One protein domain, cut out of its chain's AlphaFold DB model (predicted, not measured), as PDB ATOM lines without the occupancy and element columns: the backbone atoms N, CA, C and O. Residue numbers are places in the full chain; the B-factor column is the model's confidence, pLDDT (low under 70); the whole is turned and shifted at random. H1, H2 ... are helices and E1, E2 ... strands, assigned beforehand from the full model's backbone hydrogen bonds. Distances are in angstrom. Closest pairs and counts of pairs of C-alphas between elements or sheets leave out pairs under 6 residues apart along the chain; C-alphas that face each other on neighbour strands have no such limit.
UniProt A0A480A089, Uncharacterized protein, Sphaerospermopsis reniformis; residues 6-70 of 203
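What this domain is: This is residues 6 to 70 of the 203 residues of an uncharacterized protein of Sphaerospermopsis reniformis (UniProt A0A480A089). A small ribbon of two parallel strands, E1 and E2 side by side, has the longest helix, H1, beside E1 and the shorter H2 near the first residue of E2, while the very short H3 turns a corner from H2 and comes close to the first residue of H1. Residues 17 to 22 stick out at one end of the long axis, and the link from E1 to H2 reaches toward the other. The printed part has 65 residues in the order H1 E1 H2 H3 E2; the class is mixed, helices and strands, with under half of the residues in named elements. It is compact, with a radius of gyration of the C-alphas of 11.7 A, and only just elongated, spanning 32 by 21 by 19 A.

How they stand to each other: E1, residues 26 to 29, and E2, residues 66 to 69, are parallel neighbours at 30 degrees; N 67 and O 26 are 2.8 A apart, and N 28 and O 67 are 3.2 A apart, both within hydrogen-bond range. With H2, residues 40 to 46, and H3, residues 51 to 54, they form a strand-helix-strand unit, two parallel strands with helices between them along the chain, and its crossover is right-handed. The closest C-alphas of H2 and E2, those of Ser 40 and Cys 66, are 5.9 A apart. H2 and H3 touch only at the corner, closest at the C-alphas of Arg 45 and Gln 51, 5.8 A. H1, residues 6 to 18, comes nearest E1 at the C-alphas of Phe 12 and Leu 26, 5.9 A. H1 and H3 are close but not clearly touching, with the C-alphas of Ala 6 and Trp 53 6.4 A apart; H1 and H2 are apart. Every O i to N i+4 pair is within hydrogen-bond range in H1 and H2; H3 is too short for one.

Where its parts are: H1 begins at C-alpha 6 (170.862, 225.975, 94.797) and is 18.3 A long. E1 measures 10.3 A, H2 10.2 A, H3 5.2 A and E2 10.4 A, ending at C-alpha 69 (159.056, 225.616, 85.335).

The domain as a whole: The two C-alphas farthest apart, those of Ser 18 and Pro 36, are 33.1 A apart. The printed part has no cut, and the link from H3 to E2, 11 residues, is long. Mean pLDDT of the printed part is 88.8; residues 58 to 59 are under 70.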
ATOM      1  N   ALA A   6     170.138 225.328  93.705       91.12
ATOM      2  CA  ALA A   6     170.862 225.975  94.797       91.12
ATOM      3  C   ALA A   6     171.516 227.286  94.332       91.12
ATOM      4  O   ALA A   6     171.359 228.311  94.986       91.12
ATOM      5  N   ASP A   7     172.165 227.295  93.162       92.56
ATOM      6  CA  ASP A   7     172.762 228.521  92.612       92.56
ATOM      7  C   ASP A   7     171.688 229.572  92.285       92.56
ATOM      8  O   ASP A   7     171.878 230.764  92.526       92.56
ATOM      9  N   ALA A   8     170.542 229.147  91.740       93.56
ATOM     10  CA  ALA A   8     169.409 230.036  91.480       93.56
ATOM     11  C   ALA A   8     168.860 230.651  92.779       93.56
ATOM     12  O   ALA A   8     168.572 231.845  92.817       93.56
ATOM     13  N   TYR A   9     168.771 229.855  93.848       93.44
ATOM     14  CA  TYR A   9     168.341 230.306  95.168       93.44
ATOM     15  C   TYR A   9     169.308 231.314  95.800       93.44
ATOM     16  O   TYR A   9     168.884 232.359  96.290       93.44
ATOM     17  N   GLU A  10     170.614 231.048  95.746       92.44
ATOM     18  CA  GLU A  10     171.621 231.991  96.243       92.44
ATOM     19  C   GLU A  10     171.574 233.317  95.472       92.44
ATOM     20  O   GLU A  10     171.562 234.388  96.078       92.44
ATOM     21  N   ASN A  11     171.443 233.268  94.144       93.75
ATOM     22  CA  ASN A  11     171.276 234.476  93.332       93.75
ATOM     23  C   ASN A  11     169.984 235.237  93.666       93.75
ATOM     24  O   ASN A  11     169.976 236.469  93.647       93.75
ATOM     25  N   PHE A  12     168.901 234.526  93.984       94.25
ATOM     26  CA  PHE A  12     167.652 235.138  94.431       94.25
ATOM     27  C   PHE A  12     167.844 235.904  95.747       94.25
ATOM     28  O   PHE A  12     167.472 237.075  95.812       94.25
ATOM     29  N   LYS A  13     168.510 235.314  96.749       92.69
ATOM     30  CA  LYS A  13     168.831 236.006  98.011       92.69
ATOM     31  C   LYS A  13     169.690 237.250  97.791       92.69
ATOM     32  O   LYS A  13     169.355 238.324  98.280       92.69
ATOM     33  N   LEU A  14     170.741 237.136  96.978       93.31
ATOM     34  CA  LEU A  14     171.575 238.286  96.611       93.31
ATOM     35  C   LEU A  14     170.761 239.380  95.907       93.31
ATOM     36  O   LEU A  14     171.021 240.568  96.097       93.31
ATOM     37  N   SER A  15     169.764 239.005  95.103       93.75
ATOM     38  CA  SER A  15     168.885 239.957  94.413       93.75
ATOM     39  C   SER A  15     167.935 240.672  95.376       93.75
ATOM     40  O   SER A  15     167.707 241.865  95.202       93.75
ATOM     41  N   LEU A  16     167.445 239.991  96.419       92.06
ATOM     42  CA  LEU A  16     166.653 240.625  97.481       92.06
ATOM     43  C   LEU A  16     167.440 241.722  98.205       92.06
ATOM     44  O   LEU A  16     166.893 242.789  98.470       92.06
ATOM     45  N   GLU A  17     168.725 241.488  98.480       91.75
ATOM     46  CA  GLU A  17     169.595 242.464  99.149       91.75
ATOM     47  C   GLU A  17     170.020 243.609  98.222       91.75
ATOM     48  O   GLU A  17     169.995 244.778  98.605       91.75
ATOM     49  N   SER A  18     170.425 243.282  96.993       95.75
ATOM     50  CA  SER A  18     170.981 244.260  96.048       95.75
ATOM     51  C   SER A  18     169.923 245.058  95.288       95.75
ATOM     52  O   SER A  18     170.220 246.148  94.798       95.75
ATOM     53  N   ASN A  19     168.696 244.540  95.181       93.19
ATOM     54  CA  ASN A  19     167.594 245.154  94.442       93.19
ATOM     55  C   ASN A  19     166.281 245.106  95.250       93.19
ATOM     56  O   ASN A  19     165.307 244.491  94.800       93.19
ATOM     57  N   PRO A  20     166.210 245.767  96.420       90.31
ATOM     58  CA  PRO A  20     165.040 245.695  97.303       90.31
ATOM     59  C   PRO A  20     163.768 246.306  96.690       90.31
ATOM     60  O   PRO A  20     162.664 245.863  96.982       90.31
ATOM     61  N   GLU A  21     163.908 247.273  95.779       89.12
ATOM     62  CA  GLU A  21     162.783 247.903  95.064       89.12
ATOM     63  C   GLU A  21     162.280 247.061  93.871       89.12
ATOM     64  O   GLU A  21     161.271 247.377  93.226       89.12
ATOM     65  N   SER A  22     162.979 245.977  93.528       90.38
ATOM     66  CA  SER A  22     162.582 245.053  92.464       90.38
ATOM     67  C   SER A  22     161.670 243.957  92.998       90.38
ATOM     68  O   SER A  22     161.775 243.520  94.140       90.38
ATOM     69  N   PHE A  23     160.768 243.476  92.145       91.00
ATOM     70  CA  PHE A  23     159.987 242.292  92.462       91.00
ATOM     71  C   PHE A  23     160.828 241.080  92.077       91.00
ATOM     72  O   PHE A  23     160.841 240.658  90.921       91.00
ATOM     73  N   ASN A  24     161.607 240.595  93.039       93.25
ATOM     74  CA  ASN A  24     162.513 239.475  92.837       93.25
ATOM     75  C   ASN A  24     161.711 238.169  92.755       93.25
ATOM     76  O   ASN A  24     160.896 237.884  93.633       93.25
ATOM     77  N   ILE A  25     161.956 237.386  91.702       94.31
ATOM     78  CA  ILE A  25     161.329 236.085  91.451       94.31
ATOM     79  C   ILE A  25     162.420 235.019  91.388       94.31
ATOM     80  O   ILE A  25     163.371 235.141  90.615       94.31
ATOM     81  N   LEU A  26     162.242 233.945  92.148       95.19
ATOM     82  CA  LEU A  26     162.928 232.677  91.966       95.19
ATOM     83  C   LEU A  26     162.149 231.836  90.950       95.19
ATOM     84  O   LEU A  26     161.002 231.464  91.197       95.19
ATOM     85  N   LEU A  27     162.783 231.518  89.822       95.06
ATOM     86  CA  LEU A  27     162.235 230.630  88.798       95.06
ATOM     87  C   LEU A  27     163.163 229.431  88.600       95.06
ATOM     88  O   LEU A  27     164.322 229.597  88.225       95.06
ATOM     89  N   ILE A  28     162.647 228.229  88.845       92.81
ATOM     90  CA  ILE A  28     163.429 226.984  88.851       92.81
ATOM     91  C   ILE A  28     162.648 225.835  88.214       92.81
ATOM     92  O   ILE A  28     161.424 225.809  88.270       92.81
ATOM     93  N   ASP A  29     163.334 224.849  87.638       90.00
ATOM     94  CA  ASP A  29     162.677 223.629  87.155       90.00
ATOM     95  C   ASP A  29     162.017 222.870  88.319       90.00
ATOM     96  O   ASP A  29     162.600 222.724  89.396       90.00
ATOM     97  N   SER A  30     160.787 222.383  88.118       90.06
ATOM     98  CA  SER A  30     160.065 221.611  89.149       90.06
ATOM     99  C   SER A  30     160.762 220.300  89.484       90.06
ATOM    100  O   SER A  30     160.691 219.860  90.631       90.06
ATOM    101  N   GLU A  31     161.464 219.693  88.513       87.81
ATOM    102  CA  GLU A  31     162.274 218.462  88.644       87.81
ATOM    103  C   GLU A  31     161.479 217.208  89.099       87.81
ATOM    104  O   GLU A  31     161.930 216.077  88.928       87.81
ATOM    105  N   SER A  32     160.268 217.389  89.630       87.62
ATOM    106  CA  SER A  32     159.279 216.391  90.026       87.62
ATOM    107  C   SER A  32     157.873 217.019  90.041       87.62
ATOM    108  O   SER A  32     157.764 218.239  90.157       87.62
ATOM    109  N   PRO A  33     156.786 216.228  89.951       88.12
ATOM    110  CA  PRO A  33     155.432 216.743  90.141       88.12
ATOM    111  C   PRO A  33     155.248 217.368  91.530       88.12
ATOM    112  O   PRO A  33     155.724 216.816  92.525       88.12
ATOM    113  N   ILE A  34     154.508 218.475  91.607       87.75
ATOM    114  CA  ILE A  34     154.166 219.136  92.873       87.75
ATOM    115  C   ILE A  34     152.754 218.727  93.280       87.75
ATOM    116  O   ILE A  34     151.851 218.661  92.441       87.75
ATOM    117  N   SER A  35     152.573 218.435  94.568       85.69
ATOM    118  CA  SER A  35     151.255 218.148  95.129       85.69
ATOM    119  C   SER A  35     150.355 219.385  95.018       85.69
ATOM    120  O   SER A  35     150.826 220.477  95.330       85.69
ATOM    121  N   PRO A  36     149.071 219.249  94.640       81.31
ATOM    122  CA  PRO A  36     148.148 220.385  94.592       81.31
ATOM    123  C   PRO A  36     147.936 221.052  95.961       81.31
ATOM    124  O   PRO A  36     147.557 222.215  96.012       81.31
ATOM    125  N   ASP A  37     148.212 220.332  97.052       86.19
ATOM    126  CA  ASP A  37     148.031 220.812  98.428       86.19
ATOM    127  C   ASP A  37     149.284 221.490  99.012       86.19
ATOM    128  O   ASP A  37     149.337 221.745 100.213       86.19
ATOM    129  N   GLN A  38     150.324 221.721  98.203       86.44
ATOM    130  CA  GLN A  38     151.576 222.341  98.643       86.44
ATOM    131  C   GLN A  38     151.838 223.633  97.884       86.44
ATOM    132  O   GLN A  38     151.721 223.678  96.658       86.44
ATOM    133  N   ASN A  39     152.278 224.660  98.610       88.50
ATOM    134  CA  ASN A  39     152.827 225.854  97.974       88.50
ATOM    135  C   ASN A  39     154.273 225.623  97.500       88.50
ATOM    136  O   ASN A  39     154.903 224.597  97.803       88.50
ATOM    137  N   SER A  40     154.816 226.572  96.735       91.25
ATOM    138  CA  SER A  40     156.097 226.354  96.061       91.25
ATOM    139  C   SER A  40     157.258 226.178  97.046       91.25
ATOM    140  O   SER A  40     158.126 225.322  96.860       91.25
ATOM    141  N   TRP A  41     157.249 226.950  98.133       91.44
ATOM    142  CA  TRP A  41     158.268 226.886  99.178       91.44
ATOM    143  C   TRP A  41     158.184 225.599 100.002       91.44
ATOM    144  O   TRP A  41     159.209 225.016 100.356       91.44
ATOM    145  N   GLU A  42     156.974 225.129 100.297       89.88
ATOM    146  CA  GLU A  42     156.739 223.853 100.972       89.88
ATOM    147  C   GLU A  42     157.255 222.681 100.148       89.88
ATOM    148  O   GLU A  42     157.896 221.789 100.706       89.88
ATOM    149  N   HIS A  43     157.035 222.696  98.830       90.44
ATOM    150  CA  HIS A  43     157.578 221.673  97.943       90.44
ATOM    151  C   HIS A  43     159.105 221.583  98.069       90.44
ATOM    152  O   HIS A  43     159.637 220.498  98.311       90.44
ATOM    153  N   LEU A  44     159.805 222.721  97.992       90.44
ATOM    154  CA  LEU A  44     161.263 222.766  98.141       90.44
ATOM    155  C   LEU A  44     161.721 222.299  99.528       90.44
ATOM    156  O   LEU A  44     162.629 221.481  99.634       90.44
ATOM    157  N   ARG A  45     161.078 222.760 100.606       88.69
ATOM    158  CA  ARG A  45     161.446 222.369 101.982       88.69
ATOM    159  C   ARG A  45     161.236 220.876 102.250       88.69
ATOM    160  O   ARG A  45     162.015 220.251 102.977       88.69
ATOM    161  N   ASN A  46     160.197 220.291 101.662       88.62
ATOM    162  CA  ASN A  46     159.868 218.879 101.845       88.62
ATOM    163  C   ASN A  46     160.718 217.954 100.973       88.62
ATOM    164  O   ASN A  46     160.853 216.767 101.283       88.62
ATOM    165  N   ARG A  47     161.326 218.479  99.909       88.69
ATOM    166  CA  ARG A  47     162.129 217.683  98.998       88.69
ATOM    167  C   ARG A  47     163.545 217.465  99.530       88.69
ATOM    168  O   ARG A  47     164.320 218.396  99.733       88.69
ATOM    169  N   LYS A  48     163.910 216.196  99.734       89.50
ATOM    170  CA  LYS A  48     165.175 215.792 100.372       89.50
ATOM    171  C   LYS A  48     166.414 216.338  99.658       89.50
ATOM    172  O   LYS A  48     167.384 216.681 100.327       89.50
ATOM    173  N   GLU A  49     166.388 216.419  98.328       89.94
ATOM    174  CA  GLU A  49     167.504 216.942  97.530       89.94
ATOM    175  C   GLU A  49     167.733 218.451  97.724       89.94
ATOM    176  O   GLU A  49     168.832 218.929  97.455       89.94
ATOM    177  N   ASP A  50     166.726 219.181  98.216       90.06
ATOM    178  CA  ASP A  50     166.749 220.644  98.361       90.06
ATOM    179  C   ASP A  50     167.003 221.116  99.794       90.06
ATOM    180  O   ASP A  50     167.443 222.239 100.041       90.06
ATOM    181  N   GLN A  51     166.795 220.225 100.764       87.81
ATOM    182  CA  GLN A  51     166.921 220.527 102.189       87.81
ATOM    183  C   GLN A  51     168.295 221.058 102.603       87.81
ATOM    184  O   GLN A  51     168.372 221.804 103.578       87.81
ATOM    185  N   SER A  52     169.368 220.683 101.901       88.00
ATOM    186  CA  SER A  52     170.736 221.083 102.255       88.00
ATOM    187  C   SER A  52     170.982 222.587 102.138       88.00
ATOM    188  O   SER A  52     171.849 223.095 102.846       88.00
ATOM    189  N   TRP A  53     170.228 223.291 101.291       88.00
ATOM    190  CA  TRP A  53     170.389 224.728 101.053       88.00
ATOM    191  C   TRP A  53     169.177 225.560 101.488       88.00
ATOM    192  O   TRP A  53     169.356 226.722 101.839       88.00
ATOM    193  N   ILE A  54     167.967 224.987 101.547       86.56
ATOM    194  CA  ILE A  54     166.759 225.751 101.920       86.56
ATOM    195  C   ILE A  54     166.417 225.704 103.416       86.56
ATOM    196  O   ILE A  54     165.833 226.637 103.955       86.56
ATOM    197  N   ARG A  55     166.752 224.617 104.126       77.81
ATOM    198  CA  ARG A  55     166.231 224.372 105.486       77.81
ATOM    199  C   ARG A  55     166.825 225.294 106.555       77.81
ATOM    200  O   ARG A  55     166.231 225.448 107.615       77.81
ATOM    201  N   GLY A  56     168.006 225.851 106.298       71.88
ATOM    202  CA  GLY A  56     168.660 226.801 107.199       71.88
ATOM    203  C   GLY A  56     168.105 228.219 107.102       71.88
ATOM    204  O   GLY A  56     168.562 229.087 107.842       71.88
ATOM    205  N   ASP A  57     167.161 228.456 106.191       70.56
ATOM    206  CA  ASP A  57     166.604 229.774 105.966       70.56
ATOM    207  C   ASP A  57     165.369 230.020 106.844       70.56
ATOM    208  O   ASP A  57     164.428 229.226 106.853       70.56
ATOM    209  N   ASN A  58     165.393 231.125 107.590       66.31
ATOM    210  CA  ASN A  58     164.287 231.589 108.432       66.31
ATOM    211  C   ASN A  58     163.532 232.763 107.786       66.31
ATOM    212  O   ASN A  58     162.752 233.430 108.466       66.31
ATOM    213  N   LEU A  59     163.806 233.070 106.515       68.31
ATOM    214  CA  LEU A  59     163.168 234.170 105.807       68.31
ATOM    215  C   LEU A  59     161.696 233.856 105.501       68.31
ATOM    216  O   LEU A  59     161.342 232.772 105.033       68.31
ATOM    217  N   ASP A  60     160.846 234.841 105.783       72.56
ATOM    218  CA  ASP A  60     159.418 234.825 105.479       72.56
ATOM    219  C   ASP A  60     159.219 235.298 104.033       72.56
ATOM    220  O   ASP A  60     159.006 236.480 103.760       72.56
ATOM    221  N   TYR A  61     159.435 234.382 103.090       81.69
ATOM    222  CA  TYR A  61     159.266 234.666 101.669       81.69
ATOM    223  C   TYR A  61     157.791 234.662 101.279       81.69
ATOM    224  O   TYR A  61     157.048 233.743 101.626       81.69
ATOM    225  N   ASP A  62     157.399 235.630 100.456       87.88
ATOM    226  CA  ASP A  62     156.088 235.624  99.817       87.88
ATOM    227  C   ASP A  62     156.008 234.428  98.841       87.88
ATOM    228  O   ASP A  62     156.948 234.153  98.081       87.88
ATOM    229  N   ASP A  63     154.902 233.677  98.865       88.31
ATOM    230  CA  ASP A  63     154.678 232.544  97.953       88.31
ATOM    231  C   ASP A  63     154.784 232.984  96.488       88.31
ATOM    232  O   ASP A  63     155.317 232.265  95.635       88.31
ATOM    233  N   ASP A  64     154.383 234.221  96.205       91.19
ATOM    234  CA  ASP A  64     154.448 234.820  94.880       91.19
ATOM    235  C   ASP A  64     155.875 235.083  94.376       91.19
ATOM    236  O   ASP A  64     156.046 235.504  93.229       91.19
ATOM    237  N   GLN A  65     156.907 234.841  95.186       93.62
ATOM    238  CA  GLN A  65     158.307 234.957  94.772       93.62
ATOM    239  C   GLN A  65     158.899 233.632  94.289       93.62
ATOM    240  O   GLN A  65     159.882 233.670  93.556       93.62
ATOM    241  N   CYS A  66     158.319 232.474  94.624       94.62
ATOM    242  CA  CYS A  66     158.814 231.178  94.155       94.62
ATOM    243  C   CYS A  66     157.914 230.601  93.069       94.62
ATOM    244  O   CYS A  66     156.734 230.324  93.293       94.62
ATOM    245  N   HIS A  67     158.484 230.375  91.889       95.25
ATOM    246  CA  HIS A  67     157.793 229.851  90.717       95.25
ATOM    247  C   HIS A  67     158.544 228.669  90.123       95.25
ATOM    248  O   HIS A  67     159.776 228.615  90.123       95.25
ATOM    249  N   PHE A  68     157.777 227.739  89.566       94.12
ATOM    250  CA  PHE A  68     158.318 226.562  88.913       94.12
ATOM    251  C   PHE A  68     158.168 226.618  87.398       94.12
ATOM    252  O   PHE A  68     157.181 227.107  86.856       94.12
ATOM    253  N   MET A  69     159.151 226.048  86.719       92.56
ATOM    254  CA  MET A  69     159.056 225.616  85.335       92.56
ATOM    255  C   MET A  69     158.613 224.148  85.295       92.56
ATOM    256  O   MET A  69     158.720 223.400  86.275       92.56
ATOM    257  N   VAL A  70     158.126 223.706  84.139       92.00
ATOM    258  CA  VAL A  70     157.864 222.284  83.860       92.00
ATOM    259  C   VAL A  70     159.100 221.416  84.134       92.00
ATOM    260  O   VAL A  70     160.230 221.876  84.009       92.00
TER     261      VAL A  70